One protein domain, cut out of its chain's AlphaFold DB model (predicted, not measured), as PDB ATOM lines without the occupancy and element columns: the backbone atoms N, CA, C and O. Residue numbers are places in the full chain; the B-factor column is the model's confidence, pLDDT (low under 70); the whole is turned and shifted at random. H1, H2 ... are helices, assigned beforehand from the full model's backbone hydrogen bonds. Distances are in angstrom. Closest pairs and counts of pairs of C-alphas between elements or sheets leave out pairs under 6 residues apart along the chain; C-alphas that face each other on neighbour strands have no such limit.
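AT A GLANCE: This is residues 3 to 68 of the 496 residues of an uncharacterized protein of Marchantia polymorpha subsp. ruderalis (UniProt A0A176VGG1). One long helix, H4, runs away from a small head made by the shorter helices H1, H2 and H3; H3 and H4 make a rough T, with the first part of H4 set across H3 and H1 packed in the corner between them. H2 lies at the far side of the head from H4, and residues 59 to 68, with no named element, fold back beyond the far end of H4. The printed part has 66 residues, with four named helices in the order H1, H2, H3, H4 and no named strand, and its class is all helix. It is only just loose, close to compact, with a radius of gyration of the C-alphas of 13.3 A and spans of 35 by 29 by 18 A.

HOW THE PARTS SIT: Start at H1, residues 3 to 9, which meets H2, residues 11 to 16, only through their link. H1 touches residues 27 to 31 of H3, residues 22 to 33, at a steep tilt of 59 degrees, opposite ways; their closest C-alphas, of Leu 6 and Ile 27, are 6.4 A apart. H2 is close to H3 but not clearly touching, with the C-alphas of Phe 14 and Leu 23 closest at 7.1 A. Next look at H4, residues 40 to 58: its residues 40 to 44 touch residues 24 to 28 of H3, about perpendicular at 80 degrees, closest at the C-alphas of Asp 25 and Ala 40, 4.9 A. H1 and H4 only just touch, with 3 pairs of C-alphas within 8 A, the closest those of Leu 3 and Cys 43 at 7.1 A; H2 and H4 are apart. The helix packing is mostly crossed, with no touching pair at a shallow tilt. Every O i to N i+4 pair is within hydrogen-bond range in H1, H2 and H4, and 7 of 8 in H3.

IN THESE COORDINATES: Find C-alpha 3 at (-2.747, 32.721, 136.538), where H1 begins; H2 follows after Leu 10. H3 starts at C-alpha 22, (11.967, 33.670, 132.080), and is 16.7 A long. H4 runs 26.6 A to C-alpha 58 at (-4.454, 18.000, 150.719).

THE WHOLE: The two C-alphas farthest apart, of Arg 33 and Gly 60, are 37.3 A from each other. The printed part has no cut; the links H1 to H2 and H2 to H3 are tight and H3 to H4 is short. Confidence is under 70 at residue 18 and residues 60 to 67; the mean pLDDT of the printed part is 82.2.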
ATOM      1  N   LEU A   3      -4.105  33.141 136.130       86.44
ATOM      2  CA  LEU A   3      -2.747  32.721 136.538       86.44
ATOM      3  C   LEU A   3      -2.575  31.188 136.581       86.44
ATOM      4  O   LEU A   3      -1.550  30.672 136.150       86.44
ATOM      5  N   ILE A   4      -3.581  30.456 137.069       85.12
ATOM      6  CA  ILE A   4      -3.558  28.988 137.165       85.12
ATOM      7  C   ILE A   4      -3.604  28.357 135.766       85.12
ATOM      8  O   ILE A   4      -2.856  27.418 135.505       85.12
ATOM      9  N   ARG A   5      -4.404  28.903 134.840       85.38
ATOM     10  CA  ARG A   5      -4.491  28.419 133.447       85.38
ATOM     11  C   ARG A   5      -3.177  28.633 132.688       85.38
ATOM     12  O   ARG A   5      -2.639  27.680 132.130       85.38
ATOM     13  N   LEU A   6      -2.612  29.840 132.746       86.44
ATOM     14  CA  LEU A   6      -1.320  30.160 132.118       86.44
ATOM     15  C   LEU A   6      -0.185  29.305 132.697       86.44
ATOM     16  O   LEU A   6       0.601  28.704 131.963       86.44
ATOM     17  N   ARG A   7      -0.144  29.166 134.027       86.81
ATOM     18  CA  ARG A   7       0.866  28.346 134.695       86.81
ATOM     19  C   ARG A   7       0.692  26.847 134.421       86.81
ATOM     20  O   ARG A   7       1.698  26.144 134.404       86.81
ATOM     21  N   THR A   8      -0.526  26.373 134.152       83.00
ATOM     22  CA  THR A   8      -0.808  25.000 133.683       83.00
ATOM     23  C   THR A   8      -0.229  24.756 132.297       83.00
ATOM     24  O   THR A   8       0.534  23.810 132.118       83.00
ATOM     25  N   TYR A   9      -0.546  25.628 131.336       83.56
ATOM     26  CA  TYR A   9      -0.086  25.520 129.949       83.56
ATOM     27  C   TYR A   9       1.447  25.421 129.857       83.56
ATOM     28  O   TYR A   9       1.990  24.574 129.149       83.56
ATOM     29  N   LEU A  10       2.152  26.217 130.666       85.06
ATOM     30  CA  LEU A  10       3.615  26.238 130.712       85.06
ATOM     31  C   LEU A  10       4.250  25.151 131.600       85.06
ATOM     32  O   LEU A  10       5.478  25.091 131.682       85.06
ATOM     33  N   GLU A  11       3.488  24.270 132.263       83.31
ATOM     34  CA  GLU A  11       4.052  23.290 133.210       83.31
ATOM     35  C   GLU A  11       5.102  22.373 132.565       83.31
ATOM     36  O   GLU A  11       6.129  22.089 133.179       83.31
ATOM     37  N   SER A  12       4.897  21.974 131.308       80.75
ATOM     38  CA  SER A  12       5.855  21.162 130.545       80.75
ATOM     39  C   SER A  12       7.218  21.855 130.375       80.75
ATOM     40  O   SER A  12       8.257  21.193 130.425       80.75
ATOM     41  N   ARG A  13       7.232  23.189 130.248       81.69
ATOM     42  CA  ARG A  13       8.445  24.021 130.188       81.69
ATOM     43  C   ARG A  13       9.022  24.282 131.581       81.69
ATOM     44  O   ARG A  13      10.231  24.176 131.750       81.69
ATOM     45  N   PHE A  14       8.191  24.493 132.605       84.00
ATOM     46  CA  PHE A  14       8.638  24.589 134.007       84.00
ATOM     47  C   PHE A  14       9.228  23.283 134.572       84.00
ATOM     48  O   PHE A  14       9.991  23.329 135.546       84.00
ATOM     49  N   ALA A  15       8.882  22.133 133.990       80.12
ATOM     50  CA  ALA A  15       9.478  20.836 134.297       80.12
ATOM     51  C   ALA A  15      10.836  20.629 133.599       80.12
ATOM     52  O   ALA A  15      11.730  20.040 134.199       80.12
ATOM     53  N   LYS A  16      10.996  21.128 132.363       77.62
ATOM     54  CA  LYS A  16      12.216  20.970 131.548       77.62
ATOM     55  C   LYS A  16      13.278  22.056 131.776       77.62
ATOM     56  O   LYS A  16      14.461  21.763 131.653       77.62
ATOM     57  N   SER A  17      12.888  23.294 132.083       76.19
ATOM     58  CA  SER A  17      13.834  24.415 132.197       76.19
ATOM     59  C   SER A  17      14.519  24.491 133.564       76.19
ATOM     60  O   SER A  17      13.865  24.465 134.614       76.19
ATOM     61  N   GLY A  18      15.842  24.679 133.540       67.81
ATOM     62  CA  GLY A  18      16.635  25.061 134.709       67.81
ATOM     63  C   GLY A  18      16.412  26.518 135.133       67.81
ATOM     64  O   GLY A  18      16.337  26.798 136.330       67.81
ATOM     65  N   ARG A  19      16.233  27.442 134.175       74.44
ATOM     66  CA  ARG A  19      15.924  28.856 134.447       74.44
ATOM     67  C   ARG A  19      14.412  29.068 134.437       74.44
ATOM     68  O   ARG A  19      13.736  28.819 133.442       74.44
ATOM     69  N   LYS A  20      13.870  29.463 135.591       82.62
ATOM     70  CA  LYS A  20      12.417  29.585 135.820       82.62
ATOM     71  C   LYS A  20      11.926  31.027 135.896       82.62
ATOM     72  O   LYS A  20      10.719  31.215 135.894       82.62
ATOM     73  N   THR A  21      12.835  32.003 135.938       86.69
ATOM     74  CA  THR A  21      12.528  33.443 135.898       86.69
ATOM     75  C   THR A  21      11.836  33.803 134.586       86.69
ATOM     76  O   THR A  21      10.673  34.174 134.623       86.69
ATOM     77  N   GLU A  22      12.471  33.472 133.455       86.81
ATOM     78  CA  GLU A  22      11.967  33.670 132.080       86.81
ATOM     79  C   GLU A  22      10.513  33.184 131.887       86.81
ATOM     80  O   GLU A  22       9.717  33.787 131.173       86.81
ATOM     81  N   LEU A  23      10.139  32.089 132.560       89.88
ATOM     82  CA  LEU A  23       8.802  31.492 132.487       89.88
ATOM     83  C   LEU A  23       7.767  32.164 133.413       89.88
ATOM     84  O   LEU A  23       6.569  31.930 133.254       89.88
ATOM     85  N   TRP A  24       8.199  32.950 134.402       92.56
ATOM     86  CA  TRP A  24       7.337  33.854 135.172       92.56
ATOM     87  C   TRP A  24       7.152  35.192 134.459       92.56
ATOM     88  O   TRP A  24       6.049  35.734 134.507       92.56
ATOM     89  N   ASP A  25       8.180  35.670 133.758       91.19
ATOM     90  CA  ASP A  25       8.120  36.869 132.917       91.19
ATOM     91  C   ASP A  25       7.091  36.671 131.785       91.19
ATOM     92  O   ASP A  25       6.154  37.455 131.638       91.19
ATOM     93  N   GLU A  26       7.143  35.526 131.093       91.62
ATOM     94  CA  GLU A  26       6.150  35.124 130.082       91.62
ATOM     95  C   GLU A  26       4.707  35.049 130.638       91.62
ATOM     96  O   GLU A  26       3.741  35.392 129.950       91.62
ATOM     97  N   ILE A  27       4.539  34.650 131.908       91.50
ATOM     98  CA  ILE A  27       3.233  34.642 132.594       91.50
ATOM     99  C   ILE A  27       2.762  36.062 132.924       91.50
ATOM    100  O   ILE A  27       1.568  36.344 132.795       91.50
ATOM    101  N   ALA A  28       3.669  36.945 133.345       93.00
ATOM    102  CA  ALA A  28       3.367  38.340 133.639       93.00
ATOM    103  C   ALA A  28       2.898  39.078 132.379       93.00
ATOM    104  O   ALA A  28       1.824  39.682 132.389       93.00
ATOM    105  N   GLU A  29       3.616  38.936 131.260       92.69
ATOM    106  CA  GLU A  29       3.188  39.509 129.981       92.69
ATOM    107  C   GLU A  29       1.832  38.950 129.517       92.69
ATOM    108  O   GLU A  29       0.982  39.693 129.025       92.69
ATOM    109  N   ALA A  30       1.604  37.638 129.650       90.38
ATOM    110  CA  ALA A  30       0.337  37.020 129.262       90.38
ATOM    111  C   ALA A  30      -0.842  37.548 130.104       90.38
ATOM    112  O   ALA A  30      -1.914  37.822 129.563       90.38
ATOM    113  N   LEU A  31      -0.633  37.788 131.403       91.56
ATOM    114  CA  LEU A  31      -1.616  38.462 132.255       91.56
ATOM    115  C   LEU A  31      -1.801  39.938 131.873       91.56
ATOM    116  O   LEU A  31      -2.938  40.412 131.842       91.56
ATOM    117  N   GLN A  32      -0.730  40.648 131.509       91.69
ATOM    118  CA  GLN A  32      -0.791  42.041 131.061       91.69
ATOM    119  C   GLN A  32      -1.592  42.190 129.756       91.69
ATOM    120  O   GLN A  32      -2.442  43.078 129.666       91.69
ATOM    121  N   ARG A  33      -1.410  41.274 128.791       90.69
ATOM    122  CA  ARG A  33      -2.243  41.157 127.572       90.69
ATOM    123  C   ARG A  33      -3.724  40.944 127.916       90.69
ATOM    124  O   ARG A  33      -4.600  41.519 127.277       90.69
ATOM    125  N   GLU A  34      -4.011  40.205 128.986       86.44
ATOM    126  CA  GLU A  34      -5.353  40.005 129.551       86.44
ATOM    127  C   GLU A  34      -5.849  41.148 130.480       86.44
ATOM    128  O   GLU A  34      -6.794  40.948 131.256       86.44
ATOM    129  N   ARG A  35      -5.241  42.346 130.392       87.12
ATOM    130  CA  ARG A  35      -5.498  43.560 131.203       87.12
ATOM    131  C   ARG A  35      -5.265  43.403 132.715       87.12
ATOM    132  O   ARG A  35      -5.808  44.166 133.512       87.12
ATOM    133  N   ILE A  36      -4.439  42.445 133.126       87.25
ATOM    134  CA  ILE A  36      -4.032  42.228 134.519       87.25
ATOM    135  C   ILE A  36      -2.560  42.624 134.663       87.25
ATOM    136  O   ILE A  36      -1.655  41.827 134.440       87.25
ATOM    137  N   THR A  37      -2.318  43.875 135.054       86.50
ATOM    138  CA  THR A  37      -0.976  44.400 135.339       86.50
ATOM    139  C   THR A  37      -0.419  43.777 136.622       86.50
ATOM    140  O   THR A  37      -0.719  44.204 137.739       86.50
ATOM    141  N   ARG A  38       0.372  42.712 136.464       86.69
ATOM    142  CA  ARG A  38       1.064  42.005 137.548       86.69
ATOM    143  C   ARG A  38       2.460  41.609 137.101       86.69
ATOM    144  O   ARG A  38       2.625  41.040 136.032       86.69
ATOM    145  N   ASP A  39       3.429  41.897 137.956       91.25
ATOM    146  CA  ASP A  39       4.832  41.551 137.752       91.25
ATOM    147  C   ASP A  39       5.095  40.034 137.913       91.25
ATOM    148  O   ASP A  39       4.327  39.319 138.568       91.25
ATOM    149  N   ALA A  40       6.197  39.546 137.338       89.81
ATOM    150  CA  ALA A  40       6.635  38.154 137.384       89.81
ATOM    151  C   ALA A  40       6.797  37.631 138.819       89.81
ATOM    152  O   ALA A  40       6.313  36.537 139.140       89.81
ATOM    153  N   GLN A  41       7.388  38.427 139.717       90.12
ATOM    154  CA  GLN A  41       7.546  38.061 141.122       90.12
ATOM    155  C   GLN A  41       6.186  38.027 141.838       90.12
ATOM    156  O   GLN A  41       5.913  37.083 142.579       90.12
ATOM    157  N   GLN A  42       5.267  38.954 141.538       89.56
ATOM    158  CA  GLN A  42       3.895  38.913 142.078       89.56
ATOM    159  C   GLN A  42       3.123  37.663 141.618       89.56
ATOM    160  O   GLN A  42       2.390  37.052 142.404       89.56
ATOM    161  N   CYS A  43       3.285  37.266 140.352       90.12
ATOM    162  CA  CYS A  43       2.672  36.063 139.788       90.12
ATOM    163  C   CYS A  43       3.222  34.795 140.451       90.12
ATOM    164  O   CYS A  43       2.452  33.908 140.841       90.12
ATOM    165  N   ARG A  44       4.541  34.749 140.649       88.94
ATOM    166  CA  ARG A  44       5.236  33.687 141.371       88.94
ATOM    167  C   ARG A  44       4.782  33.588 142.827       88.94
ATOM    168  O   ARG A  44       4.356  32.515 143.243       88.94
ATOM    169  N   ASP A  45       4.794  34.684 143.584       90.00
ATOM    170  CA  ASP A  45       4.401  34.700 145.002       90.00
ATOM    171  C   ASP A  45       2.941  34.286 145.199       90.00
ATOM    172  O   ASP A  45       2.604  33.558 146.138       90.00
ATOM    173  N   LYS A  46       2.052  34.705 144.289       89.44
ATOM    174  CA  LYS A  46       0.650  34.280 144.307       89.44
ATOM    175  C   LYS A  46       0.515  32.784 144.016       89.44
ATOM    176  O   LYS A  46      -0.300  32.126 144.665       89.44
ATOM    177  N   TRP A  47       1.314  32.233 143.100       88.12
ATOM    178  CA  TRP A  47       1.347  30.795 142.822       88.12
ATOM    179  C   TRP A  47       1.956  29.975 143.968       88.12
ATOM    180  O   TRP A  47       1.415  28.922 144.309       88.12
ATOM    181  N   GLU A  48       3.039  30.439 144.596       87.69
ATOM    182  CA  GLU A  48       3.648  29.765 145.749       87.69
ATOM    183  C   GLU A  48       2.666  29.730 146.936       87.69
ATOM    184  O   GLU A  48       2.459  28.661 147.513       87.69
ATOM    185  N   LYS A  49       1.940  30.828 147.206       86.62
ATOM    186  CA  LYS A  49       0.858  30.882 148.212       86.62
ATOM    187  C   LYS A  49      -0.326  29.959 147.879       86.62
ATOM    188  O   LYS A  49      -0.794  29.239 148.757       86.62
ATOM    189  N   LEU A  50      -0.781  29.911 146.622       85.50
ATOM    190  CA  LEU A  50      -1.817  28.959 146.176       85.50
ATOM    191  C   LEU A  50      -1.357  27.496 146.323       85.50
ATOM    192  O   LEU A  50      -2.123  26.641 146.761       85.50
ATOM    193  N   THR A  51      -0.091  27.215 146.005       83.88
ATOM    194  CA  THR A  51       0.514  25.877 146.110       83.88
ATOM    195  C   THR A  51       0.737  25.451 147.568       83.88
ATOM    196  O   THR A  51       0.704  24.256 147.858       83.88
ATOM    197  N   ALA A  52       0.969  26.394 148.488       83.31
ATOM    198  CA  ALA A  52       1.019  26.135 149.928       83.31
ATOM    199  C   ALA A  52      -0.373  25.775 150.469       83.31
ATOM    200  O   ALA A  52      -0.556  24.663 150.960       83.31
ATOM    201  N   ARG A  53      -1.376  26.632 150.224       75.00
ATOM    202  CA  ARG A  53      -2.775  26.409 150.633       75.00
ATOM    203  C   ARG A  53      -3.351  25.098 150.087       75.00
ATOM    204  O   ARG A  53      -4.056  24.385 150.789       75.00
ATOM    205  N   TYR A  54      -3.000  24.730 148.851       80.56
ATOM    206  CA  TYR A  54      -3.338  23.419 148.290       80.56
ATOM    207  C   TYR A  54      -2.755  22.251 149.100       80.56
ATOM    208  O   TYR A  54      -3.462  21.279 149.346       80.56
ATOM    209  N   LYS A  55      -1.484  22.329 149.520       78.75
ATOM    210  CA  LYS A  55      -0.863  21.280 150.346       78.75
ATOM    211  C   LYS A  55      -1.494  21.213 151.730       78.75
ATOM    212  O   LYS A  55      -1.707  20.112 152.204       78.75
ATOM    213  N   GLU A  56      -1.812  22.351 152.345       77.56
ATOM    214  CA  GLU A  56      -2.482  22.397 153.654       77.56
ATOM    215  C   GLU A  56      -3.819  21.634 153.627       77.56
ATOM    216  O   GLU A  56      -4.039  20.773 154.474       77.56
ATOM    217  N   VAL A  57      -4.659  21.868 152.611       75.94
ATOM    218  CA  VAL A  57      -5.933  21.141 152.444       75.94
ATOM    219  C   VAL A  57      -5.710  19.670 152.063       75.94
ATOM    220  O   VAL A  57      -6.317  18.778 152.648       75.94
ATOM    221  N   ARG A  58      -4.786  19.379 151.133       74.00
ATOM    222  CA  ARG A  58      -4.454  18.000 150.719       74.00
ATOM    223  C   ARG A  58      -3.904  17.154 151.876       74.00
ATOM    224  O   ARG A  58      -4.160  15.957 151.934       74.00
ATOM    225  N   ASP A  59      -3.135  17.766 152.773       74.12
ATOM    226  CA  ASP A  59      -2.482  17.099 153.903       74.12
ATOM    227  C   ASP A  59      -3.389  17.049 155.153       74.12
ATOM    228  O   ASP A  59      -2.914  16.699 156.234       74.12
ATOM    229  N   GLY A  60      -4.680  17.392 155.017       68.00
ATOM    230  CA  GLY A  60      -5.679  17.322 156.089       68.00
ATOM    231  C   GLY A  60      -5.463  18.339 157.214       68.00
ATOM    232  O   GLY A  60      -5.859  18.095 158.349       68.00
ATOM    233  N   VAL A  61      -4.780  19.453 156.930       63.97
ATOM    234  CA  VAL A  61      -4.476  20.509 157.914       63.97
ATOM    235  C   VAL A  61      -5.554  21.601 157.924       63.97
ATOM    236  O   VAL A  61      -5.633  22.350 158.896       63.97
ATOM    237  N   LYS A  62      -6.364  21.688 156.860       65.00
ATOM    238  CA  LYS A  62      -7.439  22.669 156.652       65.00
ATOM    239  C   LYS A  62      -8.577  22.099 155.812       65.00
ATOM    240  O   LYS A  62      -8.337  21.247 154.956       65.00
ATOM    241  N   ASP A  63      -9.772  22.645 156.001       58.12
ATOM    242  CA  ASP A  63     -10.981  22.258 155.273       58.12
ATOM    243  C   ASP A  63     -10.986  22.733 153.808       58.12
ATOM    244  O   ASP A  63     -10.214  23.605 153.394       58.12
ATOM    245  N   ARG A  64     -11.862  22.146 152.986       58.06
ATOM    246  CA  ARG A  64     -11.867  22.348 151.522       58.06
ATOM    247  C   ARG A  64     -12.453  23.703 151.119       58.06
ATOM    248  O   ARG A  64     -12.009  24.304 150.141       58.06
ATOM    249  N   GLU A  65     -13.377  24.222 151.917       63.00
ATOM    250  CA  GLU A  65     -13.906  25.588 151.891       63.00
ATOM    251  C   GLU A  65     -12.769  26.606 152.066       63.00
ATOM    252  O   GLU A  65     -12.731  27.652 151.408       63.00
ATOM    253  N   GLU A  66     -11.765  26.249 152.872       59.38
ATOM    254  CA  GLU A  66     -10.526  26.998 153.046       59.38
ATOM    255  C   GLU A  66      -9.567  26.877 151.844       59.38
ATOM    256  O   GLU A  66      -8.412  27.285 151.938       59.38
ATOM    257  N   ASN A  67     -10.014  26.421 150.667       63.94
ATOM    258  CA  ASN A  67      -9.360  26.732 149.395       63.94
ATOM    259  C   ASN A  67     -10.318  26.670 148.178       63.94
ATOM    260  O   ASN A  67     -10.359  25.654 147.486       63.94
ATOM    261  N   PRO A  68     -10.973  27.785 147.789       70.25
ATOM    262  CA  PRO A  68     -11.879  27.844 146.626       70.25
ATOM    263  C   PRO A  68     -11.259  27.541 145.247       70.25
ATOM    264  O   PRO A  68     -11.969  27.540 144.246       70.25
TER     265      PRO A  68